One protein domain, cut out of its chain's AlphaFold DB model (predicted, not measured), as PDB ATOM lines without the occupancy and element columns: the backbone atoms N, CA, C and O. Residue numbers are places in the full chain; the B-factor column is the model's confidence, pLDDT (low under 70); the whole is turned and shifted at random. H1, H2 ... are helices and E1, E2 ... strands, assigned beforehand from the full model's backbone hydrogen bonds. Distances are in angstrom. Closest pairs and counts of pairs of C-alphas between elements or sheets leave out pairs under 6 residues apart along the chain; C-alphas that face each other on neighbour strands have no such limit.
ATOM      1  N   ARG A  11      17.276  27.403  -7.455       84.69
ATOM      2  CA  ARG A  11      18.329  27.912  -8.333       84.69
ATOM      3  C   ARG A  11      18.233  29.418  -8.437       84.69
ATOM      4  O   ARG A  11      17.231  29.934  -8.921       84.69
ATOM      5  N   PHE A  12      19.300  30.109  -8.051       83.69
ATOM      6  CA  PHE A  12      19.444  31.533  -8.313       83.69
ATOM      7  C   PHE A  12      20.327  31.745  -9.545       83.69
ATOM      8  O   PHE A  12      21.314  31.042  -9.769       83.69
ATOM      9  N   THR A  13      19.947  32.668 -10.422       85.50
ATOM     10  CA  THR A  13      20.702  32.969 -11.643       85.50
ATOM     11  C   THR A  13      20.616  34.454 -11.958       85.50
ATOM     12  O   THR A  13      19.534  34.960 -12.254       85.50
ATOM     13  N   CYS A  14      21.763  35.134 -11.962       81.31
ATOM     14  CA  CYS A  14      21.883  36.494 -12.481       81.31
ATOM     15  C   CYS A  14      21.982  36.452 -14.013       81.31
ATOM     16  O   CYS A  14      22.882  35.834 -14.583       81.31
ATOM     17  N   LYS A  15      21.050  37.109 -14.693       76.31
ATOM     18  CA  LYS A  15      21.069  37.357 -16.135       76.31
ATOM     19  C   LYS A  15      21.816  38.669 -16.425       76.31
ATOM     20  O   LYS A  15      21.934  39.548 -15.576       76.31
ATOM     21  N   ARG A  16      22.348  38.816 -17.649       67.81
ATOM     22  CA  ARG A  16      22.987  40.073 -18.097       67.81
ATOM     23  C   ARG A  16      21.978  41.238 -17.968       67.81
ATOM     24  O   ARG A  16      20.811  41.037 -18.291       67.81
ATOM     25  N   LYS A  17      22.444  42.435 -17.569       66.06
ATOM     26  CA  LYS A  17      21.661  43.680 -17.335       66.06
ATOM     27  C   LYS A  17      20.786  43.708 -16.061       66.06
ATOM     28  O   LYS A  17      19.600  43.994 -16.158       66.06
ATOM     29  N   ALA A  18      21.367  43.437 -14.887       75.38
ATOM     30  CA  ALA A  18      20.728  43.694 -13.581       75.38
ATOM     31  C   ALA A  18      19.371  42.981 -13.378       75.38
ATOM     32  O   ALA A  18      18.445  43.505 -12.762       75.38
ATOM     33  N   SER A  19      19.234  41.799 -13.981       85.38
ATOM     34  CA  SER A  19      18.052  40.963 -13.829       85.38
ATOM     35  C   SER A  19      18.451  39.616 -13.262       85.38
ATOM     36  O   SER A  19      19.460  39.037 -13.654       85.38
ATOM     37  N   SER A  20      17.636  39.071 -12.372       90.50
ATOM     38  CA  SER A  20      17.888  37.795 -11.719       90.50
ATOM     39  C   SER A  20      16.627  36.946 -11.661       90.50
ATOM     40  O   SER A  20      15.494  37.430 -11.750       90.50
ATOM     41  N   VAL A  21      16.831  35.633 -11.586       92.88
ATOM     42  CA  VAL A  21      15.759  34.645 -11.484       92.88
ATOM     43  C   VAL A  21      16.046  33.719 -10.317       92.88
ATOM     44  O   VAL A  21      17.140  33.165 -10.228       92.88
ATOM     45  N   LEU A  22      15.048  33.542  -9.455       92.12
ATOM     46  CA  LEU A  22      15.029  32.525  -8.414       92.12
ATOM     47  C   LEU A  22      13.993  31.470  -8.793       92.12
ATOM     48  O   LEU A  22      12.800  31.756  -8.885       92.12
ATOM     49  N   GLU A  23      14.447  30.251  -9.032       91.69
ATOM     50  CA  GLU A  23      13.600  29.106  -9.348       91.69
ATOM     51  C   GLU A  23      13.453  28.245  -8.098       91.69
ATOM     52  O   GLU A  23      14.452  27.926  -7.466       91.69
ATOM     53  N   ILE A  24      12.221  27.883  -7.739       89.06
ATOM     54  CA  ILE A  24      11.891  27.005  -6.612       89.06
ATOM     55  C   ILE A  24      10.907  25.962  -7.141       89.06
ATOM     56  O   ILE A  24       9.704  26.210  -7.279       89.06
ATOM     57  N   GLY A  25      11.429  24.802  -7.540       86.12
ATOM     58  CA  GLY A  25      10.661  23.808  -8.289       86.12
ATOM     59  C   GLY A  25      10.051  24.396  -9.573       86.12
ATOM     60  O   GLY A  25      10.765  24.821 -10.479       86.12
ATOM     61  N   LYS A  26       8.712  24.411  -9.672       87.12
ATOM     62  CA  LYS A  26       7.977  24.974 -10.829       87.12
ATOM     63  C   LYS A  26       7.717  26.482 -10.724       87.12
ATOM     64  O   LYS A  26       7.279  27.085 -11.705       87.12
ATOM     65  N   VAL A  27       7.946  27.074  -9.554       90.12
ATOM     66  CA  VAL A  27       7.734  28.503  -9.310       90.12
ATOM     67  C   VAL A  27       8.993  29.263  -9.696       90.12
ATOM     68  O   VAL A  27      10.104  28.837  -9.388       90.12
ATOM     69  N   LYS A  28       8.825  30.393 -10.380       92.69
ATOM     70  CA  LYS A  28       9.925  31.278 -10.763       92.69
ATOM     71  C   LYS A  28       9.628  32.693 -10.312       92.69
ATOM     72  O   LYS A  28       8.564  33.219 -10.629       92.69
ATOM     73  N   PHE A  29      10.583  33.306  -9.636       93.38
ATOM     74  CA  PHE A  29      10.577  34.717  -9.293       93.38
ATOM     75  C   PHE A  29      11.568  35.439 -10.189       93.38
ATOM     76  O   PHE A  29      12.685  34.967 -10.397       93.38
ATOM     77  N   TYR A  30      11.140  36.566 -10.733       93.38
ATOM     78  CA  TYR A  30      11.934  37.429 -11.590       93.38
ATOM     79  C   TYR A  30      12.101  38.759 -10.881       93.38
ATOM     80  O   TYR A  30      11.124  39.325 -10.388       93.38
ATOM     81  N   PHE A  31      13.332  39.249 -10.854       93.75
ATOM     82  CA  PHE A  31      13.672  40.546 -10.301       93.75
ATOM     83  C   PHE A  31      14.527  41.312 -11.306       93.75
ATOM     84  O   PHE A  31      15.392  40.726 -11.957       93.75
ATOM     85  N   ASN A  32      14.269  42.606 -11.448       91.06
ATOM     86  CA  ASN A  32      15.117  43.535 -12.182       91.06
ATOM     87  C   ASN A  32      15.440  44.703 -11.251       91.06
ATOM     88  O   ASN A  32      14.539  45.410 -10.800       91.06
ATOM     89  N   SER A  33      16.716  44.900 -10.935       88.69
ATOM     90  CA  SER A  33      17.144  45.974 -10.038       88.69
ATOM     91  C   SER A  33      17.192  47.343 -10.708       88.69
ATOM     92  O   SER A  33      17.198  48.343  -9.997       88.69
ATOM     93  N   THR A  34      17.153  47.416 -12.045       88.25
ATOM     94  CA  THR A  34      17.147  48.695 -12.779       88.25
ATOM     95  C   THR A  34      15.873  49.494 -12.508       88.25
ATOM     96  O   THR A  34      15.925  50.698 -12.284       88.25
ATOM     97  N   ASP A  35      14.725  48.819 -12.528       89.56
ATOM     98  CA  ASP A  35      13.393  49.407 -12.344       89.56
ATOM     99  C   ASP A  35      12.690  48.891 -11.075       89.56
ATOM    100  O   ASP A  35      11.532  49.215 -10.811       89.56
ATOM    101  N   ASN A  36      13.397  48.088 -10.273       88.38
ATOM    102  CA  ASN A  36      12.904  47.438  -9.063       88.38
ATOM    103  C   ASN A  36      11.658  46.558  -9.301       88.38
ATOM    104  O   ASN A  36      10.876  46.317  -8.365       88.38
ATOM    105  N   THR A  37      11.448  46.081 -10.534       90.88
ATOM    106  CA  THR A  37      10.306  45.228 -10.877       90.88
ATOM    107  C   THR A  37      10.487  43.822 -10.323       90.88
ATOM    108  O   THR A  37      11.576  43.247 -10.309       90.88
ATOM    109  N   PHE A  38       9.386  43.265  -9.823       93.19
ATOM    110  CA  PHE A  38       9.333  41.925  -9.258       93.19
ATOM    111  C   PHE A  38       8.034  41.255  -9.680       93.19
ATOM    112  O   PHE A  38       6.954  41.808  -9.471       93.19
ATOM    113  N   PHE A  39       8.123  40.054 -10.238       91.50
ATOM    114  CA  PHE A  39       6.945  39.249 -10.538       91.50
ATOM    115  C   PHE A  39       7.252  37.763 -10.407       91.50
ATOM    116  O   PHE A  39       8.402  37.325 -10.447       91.50
ATOM    117  N   GLN A  40       6.195  36.976 -10.256       91.88
ATOM    118  CA  GLN A  40       6.285  35.530 -10.131       91.88
ATOM    119  C   GLN A  40       5.540  34.845 -11.277       91.88
ATOM    120  O   GLN A  40       4.586  35.387 -11.837       91.88
ATOM    121  N   ARG A  41       5.968  33.628 -11.601       91.31
ATOM    122  CA  ARG A  41       5.241  32.691 -12.454       91.31
ATOM    123  C   ARG A  41       5.126  31.352 -11.736       91.31
ATOM    124  O   ARG A  41       6.104  30.866 -11.174       91.31
ATOM    125  N   GLY A  42       3.964  30.714 -11.838       86.94
ATOM    126  CA  GLY A  42       3.730  29.376 -11.284       86.94
ATOM    127  C   GLY A  42       3.060  29.373  -9.910       86.94
ATOM    128  O   GLY A  42       2.613  28.316  -9.473       86.94
ATOM    129  N   LEU A  43       2.905  30.535  -9.271       85.38
ATOM    130  CA  LEU A  43       1.891  30.751  -8.241       85.38
ATOM    131  C   LEU A  43       0.662  31.388  -8.906       85.38
ATOM    132  O   LEU A  43       0.788  32.143  -9.873       85.38
ATOM    133  N   GLY A  44      -0.539  31.081  -8.412       78.38
ATOM    134  CA  GLY A  44      -1.758  31.776  -8.846       78.38
ATOM    135  C   GLY A  44      -1.697  33.287  -8.570       78.38
ATOM    136  O   GLY A  44      -0.708  33.795  -8.040       78.38
ATOM    137  N   LYS A  45      -2.766  34.030  -8.892       66.06
ATOM    138  CA  LYS A  45      -2.899  35.460  -8.546       66.06
ATOM    139  C   LYS A  45      -3.099  35.639  -7.029       66.06
ATOM    140  O   LYS A  45      -4.194  35.960  -6.583       66.06
ATOM    141  N   LYS A  46      -2.065  35.369  -6.235       74.12
ATOM    142  CA  LYS A  46      -2.062  35.515  -4.778       74.12
ATOM    143  C   LYS A  46      -0.932  36.458  -4.391       74.12
ATOM    144  O   LYS A  46       0.226  36.157  -4.669       74.12
ATOM    145  N   GLU A  47      -1.265  37.575  -3.754       82.12
ATOM    146  CA  GLU A  47      -0.272  38.362  -3.028       82.12
ATOM    147  C   GLU A  47       0.131  37.620  -1.753       82.12
ATOM    148  O   GLU A  47      -0.693  36.980  -1.096       82.12
ATOM    149  N   SER A  48       1.421  37.654  -1.431       89.38
ATOM    150  CA  SER A  48       1.967  36.994  -0.250       89.38
ATOM    151  C   SER A  48       3.037  37.877   0.383       89.38
ATOM    152  O   SER A  48       3.881  38.414  -0.344       89.38
ATOM    153  N   PRO A  49       3.081  38.001   1.722       91.81
ATOM    154  CA  PRO A  49       4.129  38.765   2.396       91.81
ATOM    155  C   PRO A  49       5.530  38.187   2.133       91.81
ATOM    156  O   PRO A  49       6.518  38.921   2.149       91.81
ATOM    157  N   TRP A  50       5.616  36.902   1.774       92.81
ATOM    158  CA  TRP A  50       6.842  36.256   1.308       92.81
ATOM    159  C   TRP A  50       7.468  36.927   0.088       92.81
ATOM    160  O   TRP A  50       8.683  36.869  -0.068       92.81
ATOM    161  N   PHE A  51       6.689  37.595  -0.768       92.75
ATOM    162  CA  PHE A  51       7.241  38.282  -1.937       92.75
ATOM    163  C   PHE A  51       8.208  39.395  -1.546       92.75
ATOM    164  O   PHE A  51       9.214  39.579  -2.223       92.75
ATOM    165  N   LYS A  52       7.970  40.081  -0.419       93.44
ATOM    166  CA  LYS A  52       8.915  41.076   0.110       93.44
ATOM    167  C   LYS A  52      10.236  40.421   0.516       93.44
ATOM    168  O   LYS A  52      11.297  40.951   0.209       93.44
ATOM    169  N   ILE A  53      10.162  39.251   1.149       94.38
ATOM    170  CA  ILE A  53      11.334  38.496   1.611       94.38
ATOM    171  C   ILE A  53      12.141  37.957   0.430       94.38
ATOM    172  O   ILE A  53      13.352  38.142   0.381       94.38
ATOM    173  N   ILE A  54      11.470  37.350  -0.554       93.50
ATOM    174  CA  ILE A  54      12.114  36.829  -1.764       93.50
ATOM    175  C   ILE A  54      12.721  37.961  -2.597       93.50
ATOM    176  O   ILE A  54      13.840  37.821  -3.080       93.50
ATOM    177  N   LYS A  55      12.026  39.095  -2.742       93.94
ATOM    178  CA  LYS A  55      12.557  40.262  -3.452       93.94
ATOM    179  C   LYS A  55      13.847  40.772  -2.808       93.94
ATOM    180  O   LYS A  55      14.821  41.000  -3.517       93.94
ATOM    181  N   GLU A  56      13.867  40.917  -1.483       94.31
ATOM    182  CA  GLU A  56      15.059  41.391  -0.770       94.31
ATOM    183  C   GLU A  56      16.205  40.375  -0.824       94.31
ATOM    184  O   GLU A  56      17.346  40.757  -1.078       94.31
ATOM    185  N   TYR A  57      15.896  39.080  -0.696       93.06
ATOM    186  CA  TYR A  57      16.854  38.001  -0.940       93.06
ATOM    187  C   TYR A  57      17.496  38.135  -2.328       93.06
ATOM    188  O   TYR A  57      18.716  38.229  -2.430       93.06
ATOM    189  N   MET A  58      16.689  38.233  -3.392       92.44
ATOM    190  CA  MET A  58      17.189  38.354  -4.766       92.44
ATOM    191  C   MET A  58      18.042  39.612  -4.963       92.44
ATOM    192  O   MET A  58      19.069  39.547  -5.634       92.44
ATOM    193  N   ARG A  59      17.654  40.737  -4.350       92.12
ATOM    194  CA  ARG A  59      18.414  41.993  -4.393       92.12
ATOM    195  C   ARG A  59      19.799  41.841  -3.765       92.12
ATOM    196  O   ARG A  59      20.790  42.248  -4.366       92.12
ATOM    197  N   LEU A  60      19.875  41.253  -2.572       91.62
ATOM    198  CA  LEU A  60      21.139  41.030  -1.865       91.62
ATOM    199  C   LEU A  60      22.018  39.997  -2.588       91.62
ATOM    200  O   LEU A  60      23.220  40.215  -2.736       91.62
ATOM    201  N   SER A  61      21.419  38.916  -3.102       89.75
ATOM    202  CA  SER A  61      22.121  37.908  -3.899       89.75
ATOM    203  C   SER A  61      22.672  38.468  -5.214       89.75
ATOM    204  O   SER A  61      23.754  38.066  -5.633       89.75
ATOM    205  N   GLU A  62      21.970  39.399  -5.865       88.81
ATOM    206  CA  GLU A  62      22.432  40.024  -7.109       88.81
ATOM    207  C   GLU A  62      23.617  40.975  -6.890       88.81
ATOM    208  O   GLU A  62      24.556  40.965  -7.684       88.81
ATOM    209  N   ILE A  63      23.601  41.757  -5.802       88.31
ATOM    210  CA  ILE A  63      24.710  42.655  -5.427       88.31
ATOM    211  C   ILE A  63      25.935  41.857  -4.941       88.31
ATOM    212  O   ILE A  63      27.058  42.355  -4.987       88.31
ATOM    213  N   GLY A  64      25.736  40.609  -4.503       85.44
ATOM    214  CA  GLY A  64      26.802  39.754  -3.980       85.44
ATOM    215  C   GLY A  64      27.240  40.115  -2.558       85.44
ATOM    216  O   GLY A  64      28.335  39.741  -2.147       85.44
ATOM    217  N   ASP A  65      26.402  40.830  -1.799       88.06
ATOM    218  CA  ASP A  65      26.666  41.181  -0.397       88.06
ATOM    219  C   ASP A  65      26.328  39.988   0.514       88.06
ATOM    220  O   ASP A  65      25.246  39.896   1.099       88.06
ATOM    221  N   VAL A  66      27.249  39.020   0.564       88.62
ATOM    222  CA  VAL A  66      27.062  37.735   1.260       88.62
ATOM    223  C   VAL A  66      26.836  37.927   2.762       88.62
ATOM    224  O   VAL A  66      26.032  37.210   3.355       88.62
ATOM    225  N   GLU A  67      27.498  38.903   3.387       92.31
ATOM    226  CA  GLU A  67      27.354  39.166   4.822       92.31
ATOM    227  C   GLU A  67      25.943  39.663   5.154       92.31
ATOM    228  O   GLU A  67      25.269  39.094   6.020       92.31
ATOM    229  N   LYS A  68      25.446  40.672   4.421       94.12
ATOM    230  CA  LYS A  68      24.073  41.156   4.617       94.12
ATOM    231  C   LYS A  68      23.038  40.106   4.245       94.12
ATOM    232  O   LYS A  68      22.030  40.000   4.941       94.12
ATOM    233  N   LEU A  69      23.279  39.329   3.188       92.38
ATOM    234  CA  LEU A  69      22.403  38.233   2.781       92.38
ATOM    235  C   LEU A  69      22.260  37.193   3.899       92.38
ATOM    236  O   LEU A  69      21.140  36.861   4.289       92.38
ATOM    237  N   ASN A  70      23.382  36.732   4.457       92.06
ATOM    238  CA  ASN A  70      23.392  35.747   5.535       92.06
ATOM    239  C   ASN A  70      22.683  36.271   6.782       92.06
ATOM    240  O   ASN A  70      21.835  35.573   7.339       92.06
ATOM    241  N   LYS A  71      22.973  37.515   7.182       95.19
ATOM    242  CA  LYS A  71      22.307  38.158   8.319       95.19
ATOM    243  C   LYS A  71      20.799  38.269   8.103       95.19
ATOM    244  O   LYS A  71      20.025  37.874   8.967       95.19
ATOM    245  N   PHE A  72      20.376  38.738   6.929       95.19
ATOM    246  CA  PHE A  72      18.963  38.866   6.575       95.19
ATOM    247  C   PHE A  72      18.220  37.524   6.647       95.19
ATOM    248  O   PHE A  72      17.150  37.436   7.253       95.19
ATOM    249  N   ILE A  73      18.793  36.467   6.061       92.94
ATOM    250  CA  ILE A  73      18.197  35.125   6.068       92.94
ATOM    251  C   ILE A  73      18.148  34.562   7.488       92.94
ATOM    252  O   ILE A  73      17.132  33.978   7.869       92.94
ATOM    253  N   PHE A  74      19.220  34.720   8.265       93.81
ATOM    254  CA  PHE A  74      19.291  34.241   9.643       93.81
ATOM    255  C   PHE A  74      18.244  34.925  10.528       93.81
ATOM    256  O   PHE A  74      17.423  34.239  11.138       93.81
ATOM    257  N   ASP A  75      18.186  36.258  10.507       95.12
ATOM    258  CA  ASP A  75      17.219  37.043  11.280       95.12
ATOM    259  C   ASP A  75      15.773  36.671  10.918       95.12
ATOM    260  O   ASP A  75      14.898  36.581  11.785       95.12
ATOM    261  N   PHE A  76      15.498  36.445   9.629       94.88
ATOM    262  CA  PHE A  76      14.177  36.021   9.181       94.88
ATOM    263  C   PHE A  76      13.839  34.591   9.632       94.88
ATOM    264  O   PHE A  76      12.725  34.354  10.105       94.88
ATOM    265  N   LYS A  77      14.787  33.648   9.530       93.50
ATOM    266  CA  LYS A  77      14.628  32.259   9.998       93.50
ATOM    267  C   LYS A  77      14.332  32.199  11.493       93.50
ATOM    268  O   LYS A  77      13.368  31.542  11.879       93.50
ATOM    269  N   GLU A  78      15.100  32.921  12.303       95.12
ATOM    270  CA  GLU A  78      14.897  33.022  13.753       95.12
ATOM    271  C   GLU A  78      13.489  33.524  14.084       95.12
ATOM    272  O   GLU A  78      12.751  32.898  14.847       95.12
ATOM    273  N   LYS A  79      13.051  34.622  13.450       95.50
ATOM    274  CA  LYS A  79      11.693  35.154  13.652       95.50
ATOM    275  C   LYS A  79      10.610  34.168  13.215       95.50
ATOM    276  O   LYS A  79       9.580  34.066  13.883       95.50
ATOM    277  N   TYR A  80      10.825  33.444  12.116       94.56
ATOM    278  CA  TYR A  80       9.882  32.443  11.623       94.56
ATOM    279  C   TYR A  80       9.727  31.276  12.608       94.56
ATOM    280  O   TYR A  80       8.598  30.950  12.981       94.56
ATOM    281  N   ILE A  81      10.840  30.693  13.069       92.62
ATOM    282  CA  ILE A  81      10.870  29.556  14.008       92.62
ATOM    283  C   ILE A  81      10.232  29.936  15.346       92.62
ATOM    284  O   ILE A  81       9.373  29.211  15.848       92.62
ATOM    285  N   ASN A  82      10.571  31.115  15.872       95.12
ATOM    286  CA  ASN A  82      10.054  31.617  17.146       95.12
ATOM    287  C   ASN A  82       8.598  32.109  17.074       95.12
ATOM    288  O   ASN A  82       8.083  32.658  18.041       95.12
ATOM    289  N   LYS A  83       7.920  31.926  15.935       93.00
ATOM    290  CA  LYS A  83       6.543  32.375  15.692       93.00
ATOM    291  C   LYS A  83       6.317  33.889  15.881       93.00
ATOM    292  O   LYS A  83       5.207  34.323  16.178       93.00
ATOM    293  N   ASN A  84       7.356  34.691  15.641       95.25
ATOM    294  CA  ASN A  84       7.379  36.146  15.840       95.25
ATOM    295  C   ASN A  84       7.121  36.943  14.545       95.25
ATOM    296  O   ASN A  84       7.571  38.080  14.402       95.25
ATOM    297  N   LEU A  85       6.428  36.346  13.571       93.94
ATOM    298  CA  LEU A  85       6.014  37.002  12.330       93.94
ATOM    299  C   LEU A  85       4.487  37.083  12.243       93.94
ATOM    300  O   LEU A  85       3.755  36.399  12.956       93.94
ATOM    301  N   ASN A  86       3.994  37.901  11.313       93.00
ATOM    302  CA  ASN A  86       2.566  37.961  11.009       93.00
ATOM    303  C   ASN A  86       2.029  36.585  10.597       93.00
ATOM    304  O   ASN A  86       2.694  35.837   9.880       93.00
ATOM    305  N   LYS A  87       0.779  36.290  10.982       92.19
ATOM    306  CA  LYS A  87       0.145  34.979  10.754       92.19
ATOM    307  C   LYS A  87       0.151  34.538   9.284       92.19
ATOM    308  O   LYS A  87       0.233  33.348   8.994       92.19
ATOM    309  N   GLU A  88       0.101  35.495   8.362       91.94
ATOM    310  CA  GLU A  88       0.155  35.262   6.917       91.94
ATOM    311  C   GLU A  88       1.442  34.565   6.456       91.94
ATOM    312  O   GLU A  88       1.402  33.810   5.487       91.94
ATOM    313  N   PHE A  89       2.570  34.749   7.156       91.81
ATOM    314  CA  PHE A  89       3.822  34.068   6.817       91.81
ATOM    315  C   PHE A  89       3.756  32.557   7.031       91.81
ATOM    316  O   PHE A  89       4.465  31.829   6.343       91.81
ATOM    317  N   TYR A  90       2.895  32.072   7.930       91.50
ATOM    318  CA  TYR A  90       2.725  30.635   8.171       91.50
ATOM    319  C   TYR A  90       1.798  29.970   7.152       91.50
ATOM    320  O   TYR A  90       1.640  28.752   7.169       91.50
ATOM    321  N   GLN A  91       1.198  30.740   6.239       90.56
ATOM    322  CA  GLN A  91       0.599  30.159   5.046       90.56
ATOM    323  C   GLN A  91       1.712  29.752   4.081       90.56
ATOM    324  O   GLN A  91       2.621  30.535   3.797       90.56
ATOM    325  N   ASN A  92       1.620  28.537   3.544       89.94
ATOM    326  CA  ASN A  92       2.599  28.048   2.579       89.94
ATOM    327  C   ASN A  92       2.648  28.972   1.357       89.94
ATOM    328  O   ASN A  92       1.617  29.252   0.733       89.94
ATOM    329  N   LEU A  93       3.854  29.434   1.017       89.25
ATOM    330  CA  LEU A  93       4.087  30.233  -0.183       89.25
ATOM    331  C   LEU A  93       3.799  29.411  -1.439       89.25
ATOM    332  O   LEU A  93       3.097  29.863  -2.341       89.25
ATOM    333  N   ILE A  94       4.349  28.198  -1.480       87.69
ATOM    334  CA  ILE A  94       4.201  27.256  -2.583       87.69
ATOM    335  C   ILE A  94       3.270  26.133  -2.114       87.69
ATOM    336  O   ILE A  94       3.533  25.512  -1.081       87.69
ATOM    337  N   PRO A  95       2.176  25.836  -2.841       84.75
ATOM    338  CA  PRO A  95       1.300  24.729  -2.485       84.75
ATOM    339  C   PRO A  95       2.087  23.419  -2.363       84.75
ATOM    340  O   PRO A  95       2.848  23.075  -3.265       84.75
ATOM    341  N   LYS A  96       1.856  22.671  -1.277       84.75
ATOM    342  CA  LYS A  96       2.512  21.381  -0.975       84.75
ATOM    343  C   LYS A  96       4.019  21.448  -0.673       84.75
ATOM    344  O   LYS A  96       4.653  20.401  -0.637       84.75
ATOM    345  N   MET A  97       4.580  22.632  -0.435       86.56
ATOM    346  CA  MET A  97       5.933  22.798   0.100       86.56
ATOM    347  C   MET A  97       5.848  23.512   1.446       86.56
ATOM    348  O   MET A  97       5.168  24.532   1.565       86.56
ATOM    349  N   ASP A  98       6.526  22.966   2.451       88.44
ATOM    350  CA  ASP A  98       6.645  23.618   3.751       88.44
ATOM    351  C   ASP A  98       7.596  24.820   3.634       88.44
ATOM    352  O   ASP A  98       8.685  24.735   3.061       88.44
ATOM    353  N   ASN A  99       7.205  25.954   4.206       89.75
ATOM    354  CA  ASN A  99       8.050  27.141   4.280       89.75
ATOM    355  C   ASN A  99       9.373  26.887   5.039       89.75
ATOM    356  O   ASN A  99      10.369  27.554   4.764       89.75
ATOM    357  N   ILE A 100       9.427  25.915   5.960       89.38
ATOM    358  CA  ILE A 100      10.678  25.485   6.612       89.38
ATOM    359  C   ILE A 100      11.637  24.865   5.587       89.38
ATOM    360  O   ILE A 100      12.842  25.118   5.635       89.38
ATOM    361  N   GLU A 101      11.121  24.074   4.646       88.12
ATOM    362  CA  GLU A 101      11.919  23.497   3.561       88.12
ATOM    363  C   GLU A 101      12.442  24.595   2.629       88.12
ATOM    364  O   GLU A 101      13.628  24.614   2.302       88.12
ATOM    365  N   LEU A 102      11.589  25.562   2.275       87.19
ATOM    366  CA  LEU A 102      11.997  26.750   1.523       87.19
ATOM    367  C   LEU A 102      13.151  27.483   2.223       87.19
ATOM    368  O   LEU A 102      14.170  27.769   1.601       87.19
ATOM    369  N   LEU A 103      13.020  27.747   3.525       88.38
ATOM    370  CA  LEU A 103      14.027  28.474   4.292       88.38
ATOM    371  C   LEU A 103      15.372  27.750   4.344       88.38
ATOM    372  O   LEU A 103      16.416  28.394   4.207       88.38
ATOM    373  N   LYS A 104      15.379  26.425   4.522       85.06
ATOM    374  CA  LYS A 104      16.621  25.632   4.504       85.06
ATOM    375  C   LYS A 104      17.393  25.813   3.198       85.06
ATOM    376  O   LYS A 104      18.609  25.928   3.239       85.06
ATOM    377  N   ASN A 105      16.674  25.919   2.084       80.50
ATOM    378  CA  ASN A 105      17.236  26.016   0.742       80.50
ATOM    379  C   ASN A 105      17.505  27.458   0.267       80.50
ATOM    380  O   ASN A 105      17.807  27.639  -0.903       80.50
ATOM    381  N   LEU A 106      17.362  28.491   1.108       78.94
ATOM    382  CA  LEU A 106      17.748  29.871   0.756       78.94
ATOM    383  C   LEU A 106      19.205  30.209   1.127       78.94
ATOM    384  O   LEU A 106      19.648  31.309   0.822       78.94
TER     385      LEU A 106
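Overview. This is residues 11 to 106 of the 107 residues of an uncharacterized protein of Fusobacterium nucleatum subsp. polymorphum (UniProt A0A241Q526). A four-stranded antiparallel sheet, E1 to E4, is covered on one face by H1, which crosses it slantwise, and H2 folds back over the side of H1 away from the sheet. The short helices H3 and H4 sit near the far end of H2, and no named helix is on the sheet's other face. The printed part has 96 residues with four named strands followed by four named helices, E1 E2 E3 E4 H1 H2 H3 H4; the sheet's order is E1 - E2 - E3 - E4 and the class is mixed. It is compact, with a radius of gyration of the C-alphas of 13.1 A and spans of 38 by 32 by 21 A.

Arrangement. E1, residues 11 to 15, E2, residues 19 to 24, E3, residues 27 to 32, and E4, residues 37 to 41, make a meander, each strand the antiparallel neighbour of the one before. E1 and E2 form a hairpin, with N 13 and O 21 within hydrogen-bond range at 2.9 A. In the hairpin E2 and E3, N 22 and O 29 are 2.9 A apart. In the hairpin E3 and E4, N 30 and O 39 are 2.9 A apart. H1, residues 50 to 63, is on the sheet at a height of 8.8 A, the one helix of two layers, a sheet with a helix on one face. It runs slantwise to the strands, at 52 degrees to E2 on the local plane. The closest C-alphas of H1 and E3 are those of Met 58 and Phe 31, 6.9 A apart. H2, residues 66 to 81, forms a helical hairpin with H1 at a shallow tilt of 18 degrees, opposite ways. They touch through residues 57 to 61 of H1 and 66 to 73 of H2 alone, closest at the C-alphas of Leu 60 and Leu 69, 5.6 A. H3, residues 87 to 90, is close to but not clearly touching H1, with the C-alphas of Phe 89 and Trp 50 6.7 A apart. H4, residues 99 to 104, is close to but not clearly touching H2, with the C-alphas of Leu 103 and Lys 77 6.9 A apart. H1 and H4 are apart. In H1, H2 and H4 every O i to N i+4 pair is within hydrogen-bond range; H3 is too short for such a pair.

Along the chain. E1 begins at C-alpha 11, (18.329, 27.912, -8.333). E2 is 16.9 A long and E3 17.0 A. H1 begins at C-alpha 50, (6.842, 36.256, 1.308), and is 20.1 A long; H2 is 22.2 A long. H4 ends at C-alpha 104, (16.621, 25.632, 4.504).

Size, cuts and confidence. The C-alphas farthest apart are those of Arg 16 and Asn 82, 38.5 A. The printed part has no cut, and no link is long. The mean pLDDT of the printed part is 89.0, and residues 16, 17 and 45 are under 70.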